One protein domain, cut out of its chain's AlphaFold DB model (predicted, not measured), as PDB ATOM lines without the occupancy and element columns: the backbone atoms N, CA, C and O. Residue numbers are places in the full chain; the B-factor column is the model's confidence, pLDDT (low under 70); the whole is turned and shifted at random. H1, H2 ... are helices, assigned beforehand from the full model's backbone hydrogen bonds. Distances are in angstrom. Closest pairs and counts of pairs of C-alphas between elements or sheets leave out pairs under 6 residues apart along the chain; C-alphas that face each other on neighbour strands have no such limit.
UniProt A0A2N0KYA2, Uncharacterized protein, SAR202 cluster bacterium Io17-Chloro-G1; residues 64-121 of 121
ATOM      1  N   PRO A  64      -7.829 -38.961  40.390       92.06
ATOM      2  CA  PRO A  64      -6.379 -39.042  40.479       92.06
ATOM      3  C   PRO A  64      -5.839 -38.247  41.671       92.06
ATOM      4  O   PRO A  64      -5.849 -37.016  41.698       92.06
ATOM      5  N   HIS A  65      -5.307 -38.972  42.650       90.81
ATOM      6  CA  HIS A  65      -4.712 -38.402  43.860       90.81
ATOM      7  C   HIS A  65      -3.311 -38.968  44.151       90.81
ATOM      8  O   HIS A  65      -2.827 -38.913  45.279       90.81
ATOM      9  N   ASP A  66      -2.643 -39.534  43.143       87.75
ATOM     10  CA  ASP A  66      -1.302 -40.122  43.288       87.75
ATOM     11  C   ASP A  66      -0.211 -39.058  43.551       87.75
ATOM     12  O   ASP A  66       0.887 -39.398  43.993       87.75
ATOM     13  N   SER A  67      -0.506 -37.775  43.300       85.12
ATOM     14  CA  SER A  67       0.358 -36.635  43.639       85.12
ATOM     15  C   SER A  67       0.279 -36.215  45.109       85.12
ATOM     16  O   SER A  67       1.137 -35.464  45.569       85.12
ATOM     17  N   GLU A  68      -0.746 -36.662  45.837       88.44
ATOM     18  CA  GLU A  68      -0.944 -36.297  47.236       88.44
ATOM     19  C   GLU A  68      -0.030 -37.119  48.151       88.44
ATOM     20  O   GLU A  68       0.224 -38.304  47.896       88.44
ATOM     21  N   PRO A  69       0.470 -36.529  49.252       86.00
ATOM     22  CA  PRO A  69       1.198 -37.294  50.246       86.00
ATOM     23  C   PRO A  69       0.290 -38.374  50.834       86.00
ATOM     24  O   PRO A  69      -0.901 -38.169  51.065       86.00
ATOM     25  N   PHE A  70       0.873 -39.530  51.143       84.12
ATOM     26  CA  PHE A  70       0.139 -40.573  51.845       84.12
ATOM     27  C   PHE A  70      -0.244 -40.087  53.251       84.12
ATOM     28  O   PHE A  70       0.608 -39.963  54.135       84.12
ATOM     29  N   LEU A  71      -1.533 -39.811  53.456       85.75
ATOM     30  CA  LEU A  71      -2.078 -39.366  54.735       85.75
ATOM     31  C   LEU A  71      -2.186 -40.562  55.689       85.75
ATOM     32  O   LEU A  71      -3.168 -41.300  55.690       85.75
ATOM     33  N   THR A  72      -1.154 -40.764  56.512       82.94
ATOM     34  CA  THR A  72      -1.119 -41.836  57.526       82.94
ATOM     35  C   THR A  72      -2.121 -41.610  58.659       82.94
ATOM     36  O   THR A  72      -2.513 -42.557  59.341       82.94
ATOM     37  N   ASN A  73      -2.545 -40.361  58.866       93.25
ATOM     38  CA  ASN A  73      -3.573 -39.998  59.825       93.25
ATOM     39  C   ASN A  73      -4.958 -40.056  59.165       93.25
ATOM     40  O   ASN A  73      -5.286 -39.242  58.302       93.25
ATOM     41  N   LEU A  74      -5.790 -40.986  59.636       92.19
ATOM     42  CA  LEU A  74      -7.146 -41.198  59.131       92.19
ATOM     43  C   LEU A  74      -8.041 -39.952  59.259       92.19
ATOM     44  O   LEU A  74      -8.843 -39.689  58.370       92.19
ATOM     45  N   GLN A  75      -7.882 -39.160  60.325       95.31
ATOM     46  CA  GLN A  75      -8.626 -37.912  60.519       95.31
ATOM     47  C   GLN A  75      -8.279 -36.892  59.426       95.31
ATOM     48  O   GLN A  75      -9.171 -36.307  58.824       95.31
ATOM     49  N   GLN A  76      -6.986 -36.729  59.126       93.56
ATOM     50  CA  GLN A  76      -6.525 -35.810  58.077       93.56
ATOM     51  C   GLN A  76      -6.996 -36.256  56.693       93.56
ATOM     52  O   GLN A  76      -7.365 -35.419  55.873       93.56
ATOM     53  N   PHE A  77      -7.009 -37.568  56.443       92.00
ATOM     54  CA  PHE A  77      -7.573 -38.121  55.218       92.00
ATOM     55  C   PHE A  77      -9.059 -37.776  55.085       92.00
ATOM     56  O   PHE A  77      -9.460 -37.224  54.066       92.00
ATOM     57  N   HIS A  78      -9.863 -38.017  56.124       95.06
ATOM     58  CA  HIS A  78     -11.284 -37.667  56.093       95.06
ATOM     59  C   HIS A  78     -11.510 -36.165  55.889       95.06
ATOM     60  O   HIS A  78     -12.304 -35.797  55.035       95.06
ATOM     61  N   GLU A  79     -10.760 -35.296  56.566       95.69
ATOM     62  CA  GLU A  79     -10.876 -33.842  56.382       95.69
ATOM     63  C   GLU A  79     -10.524 -33.384  54.958       95.69
ATOM     64  O   GLU A  79     -11.136 -32.449  54.433       95.69
ATOM     65  N   ALA A  80      -9.540 -34.025  54.317       94.25
ATOM     66  CA  ALA A  80      -9.191 -33.750  52.925       94.25
ATOM     67  C   ALA A  80     -10.324 -34.162  51.970       94.25
ATOM     68  O   ALA A  80     -10.702 -33.380  51.093       94.25
ATOM     69  N   ILE A  81     -10.905 -35.346  52.187       95.19
ATOM     70  CA  ILE A  81     -12.045 -35.854  51.415       95.19
ATOM     71  C   ILE A  81     -13.303 -34.996  51.639       95.19
ATOM     72  O   ILE A  81     -13.965 -34.619  50.671       95.19
ATOM     73  N   ASP A  82     -13.598 -34.603  52.877       97.56
ATOM     74  CA  ASP A  82     -14.728 -33.726  53.206       97.56
ATOM     75  C   ASP A  82     -14.593 -32.373  52.502       97.56
ATOM     76  O   ASP A  82     -15.547 -31.865  51.910       97.56
ATOM     77  N   ARG A  83     -13.387 -31.791  52.504       97.25
ATOM     78  CA  ARG A  83     -13.115 -30.526  51.811       97.25
ATOM     79  C   ARG A  83     -13.300 -30.646  50.300       97.25
ATOM     80  O   ARG A  83     -13.860 -29.719  49.708       97.25
ATOM     81  N   PHE A  84     -12.845 -31.756  49.716       97.12
ATOM     82  CA  PHE A  84     -12.982 -32.067  48.292       97.12
ATOM     83  C   PHE A  84     -14.450 -32.095  47.865       97.12
ATOM     84  O   PHE A  84     -14.836 -31.367  46.951       97.12
ATOM     85  N   PHE A  85     -15.295 -32.832  48.587       97.25
ATOM     86  CA  PHE A  85     -16.722 -32.893  48.268       97.25
ATOM     87  C   PHE A  85     -17.483 -31.606  48.616       97.25
ATOM     88  O   PHE A  85     -18.412 -31.238  47.900       97.25
ATOM     89  N   ALA A  86     -17.085 -30.876  49.663       98.25
ATOM     90  CA  ALA A  86     -17.720 -29.609  50.036       98.25
ATOM     91  C   ALA A  86     -17.412 -28.452  49.064       98.25
ATOM     92  O   ALA A  86     -18.107 -27.435  49.078       98.25
ATOM     93  N   ASN A  87     -16.367 -28.570  48.238       97.75
ATOM     94  CA  ASN A  87     -15.934 -27.521  47.313       97.75
ATOM     95  C   ASN A  87     -15.766 -28.068  45.887       97.75
ATOM     96  O   ASN A  87     -14.665 -28.002  45.343       97.75
ATOM     97  N   PRO A  88     -16.836 -28.554  45.233       97.44
ATOM     98  CA  PRO A  88     -16.703 -29.340  44.009       97.44
ATOM     99  C   PRO A  88     -16.057 -28.577  42.846       97.44
ATOM    100  O   PRO A  88     -15.373 -29.173  42.027       97.44
ATOM    101  N   GLY A  89     -16.208 -27.251  42.786       98.12
ATOM    102  CA  GLY A  89     -15.564 -26.417  41.765       98.12
ATOM    103  C   GLY A  89     -14.101 -26.052  42.047       98.12
ATOM    104  O   GLY A  89     -13.507 -25.321  41.260       98.12
ATOM    105  N   LYS A  90     -13.514 -26.488  43.170       97.94
ATOM    106  CA  LYS A  90     -12.146 -26.133  43.571       97.94
ATOM    107  C   LYS A  90     -11.256 -27.368  43.604       97.94
ATOM    108  O   LYS A  90     -11.648 -28.415  44.108       97.94
ATOM    109  N   LEU A  91     -10.023 -27.213  43.134       97.00
ATOM    110  CA  LEU A  91      -8.984 -28.222  43.298       97.00
ATOM    111  C   LEU A  91      -8.437 -28.153  44.732       97.00
ATOM    112  O   LEU A  91      -7.633 -27.276  45.046       97.00
ATOM    113  N   THR A  92      -8.918 -29.025  45.620       95.69
ATOM    114  CA  THR A  92      -8.495 -29.054  47.036       95.69
ATOM    115  C   THR A  92      -7.750 -30.320  47.444       95.69
ATOM    116  O   THR A  92      -7.225 -30.365  48.555       95.69
ATOM    117  N   TYR A  93      -7.764 -31.348  46.597       94.88
ATOM    118  CA  TYR A  93      -7.124 -32.642  46.815       94.88
ATOM    119  C   TYR A  93      -6.944 -33.322  45.455       94.88
ATOM    120  O   TYR A  93      -7.894 -33.322  44.679       94.88
ATOM    121  N   GLY A  94      -5.773 -33.893  45.175       94.31
ATOM    122  CA  GLY A  94      -5.492 -34.596  43.924       94.31
ATOM    123  C   GLY A  94      -5.148 -33.655  42.770       94.31
ATOM    124  O   GLY A  94      -4.588 -32.576  42.972       94.31
ATOM    125  N   THR A  95      -5.450 -34.074  41.541       95.50
ATOM    126  CA  THR A  95      -5.136 -33.295  40.326       95.50
ATOM    127  C   THR A  95      -6.357 -32.805  39.553       95.50
ATOM    128  O   THR A  95      -6.193 -32.077  38.577       95.50
ATOM    129  N   GLU A  96      -7.567 -33.176  39.968       96.75
ATOM    130  CA  GLU A  96      -8.826 -32.657  39.421       96.75
ATOM    131  C   GLU A  96      -9.762 -32.234  40.565       96.75
ATOM    132  O   GLU A  96      -9.661 -32.719  41.688       96.75
ATOM    133  N   SER A  97     -10.658 -31.280  40.313       97.69
ATOM    134  CA  SER A  97     -11.739 -30.971  41.251       97.69
ATOM    135  C   SER A  97     -12.840 -32.035  41.181       97.69
ATOM    136  O   SER A  97     -12.958 -32.749  40.185       97.69
ATOM    137  N   ALA A  98     -13.710 -32.113  42.194       97.62
ATOM    138  CA  ALA A  98     -14.836 -33.050  42.142       97.62
ATOM    139  C   ALA A  98     -15.767 -32.768  40.946       97.62
ATOM    140  O   ALA A  98     -16.285 -33.696  40.336       97.62
ATOM    141  N   GLY A  99     -15.936 -31.494  40.577       98.12
ATOM    142  CA  GLY A  99     -16.693 -31.080  39.396       98.12
ATOM    143  C   GLY A  99     -16.055 -31.562  38.093       98.12
ATOM    144  O   GLY A  99     -16.752 -32.122  37.258       98.12
ATOM    145  N   GLN A 100     -14.731 -31.440  37.954       98.12
ATOM    146  CA  GLN A 100     -14.007 -31.977  36.795       98.12
ATOM    147  C   GLN A 100     -14.102 -33.507  36.721       98.12
ATOM    148  O   GLN A 100     -14.268 -34.057  35.633       98.12
ATOM    149  N   GLY A 101     -14.047 -34.189  37.870       97.25
ATOM    150  CA  GLY A 101     -14.258 -35.634  37.952       97.25
ATOM    151  C   GLY A 101     -15.651 -36.050  37.463       97.25
ATOM    152  O   GLY A 101     -15.758 -36.994  36.684       97.25
ATOM    153  N   VAL A 102     -16.702 -35.316  37.852       96.88
ATOM    154  CA  VAL A 102     -18.074 -35.528  37.352       96.88
ATOM    155  C   VAL A 102     -18.148 -35.297  35.845       96.88
ATOM    156  O   VAL A 102     -18.583 -36.189  35.130       96.88
ATOM    157  N   GLU A 103     -17.660 -34.159  35.343       97.50
ATOM    158  CA  GLU A 103     -17.675 -33.843  33.905       97.50
ATOM    159  C   GLU A 103     -16.976 -34.929  33.070       97.50
ATOM    160  O   GLU A 103     -17.499 -35.378  32.048       97.50
ATOM    161  N   ARG A 104     -15.805 -35.393  33.526       97.12
ATOM    162  CA  ARG A 104     -15.049 -36.478  32.892       97.12
ATOM    163  C   ARG A 104     -15.829 -37.792  32.892       97.12
ATOM    164  O   ARG A 104     -15.862 -38.477  31.866       97.12
ATOM    165  N   PHE A 105     -16.400 -38.165  34.037       96.00
ATOM    166  CA  PHE A 105     -17.096 -39.439  34.206       96.00
ATOM    167  C   PHE A 105     -18.429 -39.469  33.444       96.00
ATOM    168  O   PHE A 105     -18.738 -40.467  32.792       96.00
ATOM    169  N   ASP A 106     -19.189 -38.375  33.465       96.19
ATOM    170  CA  ASP A 106     -20.464 -38.256  32.754       96.19
ATOM    171  C   ASP A 106     -20.250 -38.334  31.241       96.19
ATOM    172  O   ASP A 106     -20.875 -39.162  30.581       96.19
ATOM    173  N   ALA A 107     -19.282 -37.586  30.697       95.81
ATOM    174  CA  ALA A 107     -18.988 -37.605  29.263       95.81
ATOM    175  C   ALA A 107     -18.657 -39.016  28.748       95.81
ATOM    176  O   ALA A 107     -19.081 -39.422  27.660       95.81
ATOM    177  N   VAL A 108     -17.903 -39.800  29.526       95.50
ATOM    178  CA  VAL A 108     -17.569 -41.169  29.131       95.50
ATOM    179  C   VAL A 108     -18.741 -42.135  29.343       95.50
ATOM    180  O   VAL A 108     -18.965 -43.010  28.500       95.50
ATOM    181  N   ALA A 109     -19.525 -41.977  30.412       92.81
ATOM    182  CA  ALA A 109     -20.701 -42.802  30.672       92.81
ATOM    183  C   ALA A 109     -21.779 -42.612  29.592       92.81
ATOM    184  O   ALA A 109     -22.313 -43.605  29.091       92.81
ATOM    185  N   GLU A 110     -22.032 -41.373  29.170       94.25
ATOM    186  CA  GLU A 110     -22.932 -41.043  28.060       94.25
ATOM    187  C   GLU A 110     -22.464 -41.701  26.755       94.25
ATOM    188  O   GLU A 110     -23.237 -42.408  26.105       94.25
ATOM    189  N   SER A 111     -21.166 -41.613  26.433       91.50
ATOM    190  CA  SER A 111     -20.612 -42.254  25.229       91.50
ATOM    191  C   SER A 111     -20.826 -43.779  25.189       91.50
ATOM    192  O   SER A 111     -21.004 -44.371  24.119       91.50
ATOM    193  N   ALA A 112     -20.837 -44.435  26.357       90.56
ATOM    194  CA  ALA A 112     -21.059 -45.874  26.472       90.56
ATOM    195  C   ALA A 112     -22.521 -46.269  26.232       90.56
ATOM    196  O   ALA A 112     -22.776 -47.376  25.739       90.56
ATOM    197  N   ILE A 113     -23.453 -45.386  26.600       87.94
ATOM    198  CA  ILE A 113     -24.893 -45.549  26.389       87.94
ATOM    199  C   ILE A 113     -25.203 -45.338  24.907       87.94
ATOM    200  O   ILE A 113     -25.732 -46.252  24.271       87.94
ATOM    201  N   ASP A 114     -24.756 -44.229  24.321       84.88
ATOM    202  CA  ASP A 114     -24.991 -43.908  22.907       84.88
ATOM    203  C   ASP A 114     -24.388 -44.971  21.972       84.88
ATOM    204  O   ASP A 114     -25.034 -45.472  21.048       84.88
ATOM    205  N   GLY A 115     -23.158 -45.418  22.256       73.56
ATOM    206  CA  GLY A 115     -22.500 -46.486  21.498       73.56
ATOM    207  C   GLY A 115     -23.122 -47.879  21.678       73.56
ATOM    208  O   GLY A 115     -22.762 -48.825  20.964       73.56
ATOM    209  N   SER A 116     -24.029 -48.053  22.645       62.75
ATOM    210  CA  SER A 116     -24.773 -49.301  22.839       62.75
ATOM    211  C   SER A 116     -26.036 -49.379  21.977       62.75
ATOM    212  O   SER A 116     -26.396 -50.482  21.560       62.75
ATOM    213  N   ASP A 117     -26.638 -48.237  21.631       59.75
ATOM    214  CA  ASP A 117     -27.800 -48.172  20.737       59.75
ATOM    215  C   ASP A 117     -27.409 -48.379  19.270       59.75
ATOM    216  O   ASP A 117     -28.086 -49.110  18.546       59.75
ATOM    217  N   VAL A 118     -26.251 -47.861  18.845       52.91
ATOM    218  CA  VAL A 118     -25.744 -48.047  17.469       52.91
ATOM    219  C   VAL A 118     -25.469 -49.521  17.138       52.91
ATOM    220  O   VAL A 118     -25.619 -49.935  15.995       52.91
ATOM    221  N   ARG A 119     -25.101 -50.350  18.126       51.47
ATOM    222  CA  ARG A 119     -24.822 -51.788  17.926       51.47
ATOM    223  C   ARG A 119     -26.071 -52.678  17.905       51.47
ATOM    224  O   ARG A 119     -25.933 -53.890  17.745       51.47
ATOM    225  N   LYS A 120     -27.264 -52.109  18.117       47.69
ATOM    226  CA  LYS A 120     -28.550 -52.828  18.111       47.69
ATOM    227  C   LYS A 120     -29.386 -52.611  16.839       47.69
ATOM    228  O   LYS A 120     -30.426 -53.254  16.724       47.69
ATOM    229  N   SER A 121     -28.964 -51.730  15.928       40.97
ATOM    230  CA  SER A 121     -29.545 -51.556  14.582       40.97
ATOM    231  C   SER A 121     -28.765 -52.339  13.533       40.97
ATOM    232  O   SER A 121     -29.408 -52.780  12.557       40.97
TER     233      SER A 121
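AT A GLANCE: This is residues 64 to 121 of the 121 residues of an uncharacterized protein of SAR202 cluster bacterium Io17-Chloro-G1 (UniProt A0A2N0KYA2). Starting from residue 64, look for a loose opening stretch, then a shorter helix, H1, a looped link, and a long helix, H2; the two helices meet near their ends in a wide corner, and residues 105 to 121 stick out as a free arm that makes much of the length. The printed part has 58 residues, with two named helices, H1 then H2, and no named strand: all helix. It is extended, with a radius of gyration of the C-alphas of 16.1 A and spans of 53 by 21 by 17 A.

HOW THE PARTS SIT: Compare H1, residues 74 to 86, with H2, residues 98 to 120: they are close but not clearly touching, the closest C-alphas, of Phe 85 and Ala 98, being 6.4 A apart. They run the same way at a steep tilt of 69 degrees, only just short of about perpendicular. In H1 every O i to N i+4 pair is within hydrogen-bond range; in H2, 17 of 19 are.

IN THESE COORDINATES: Find C-alpha 74 at (-7.146, -41.198, 59.131); from there H1 runs 18.1 A to C-alpha 86. H2 runs 34.0 A from C-alpha 98 at (-14.836, -33.050, 42.142) to C-alpha 120 at (-28.550, -52.828, 18.111).

THE WHOLE: The two C-alphas farthest apart, of Asn 73 and Ser 121, lie 53.4 A apart. The link from H1 to H2 is long, 11 residues, and the printed part has no cut. Look at residues 116 to 121 for pLDDT under 70.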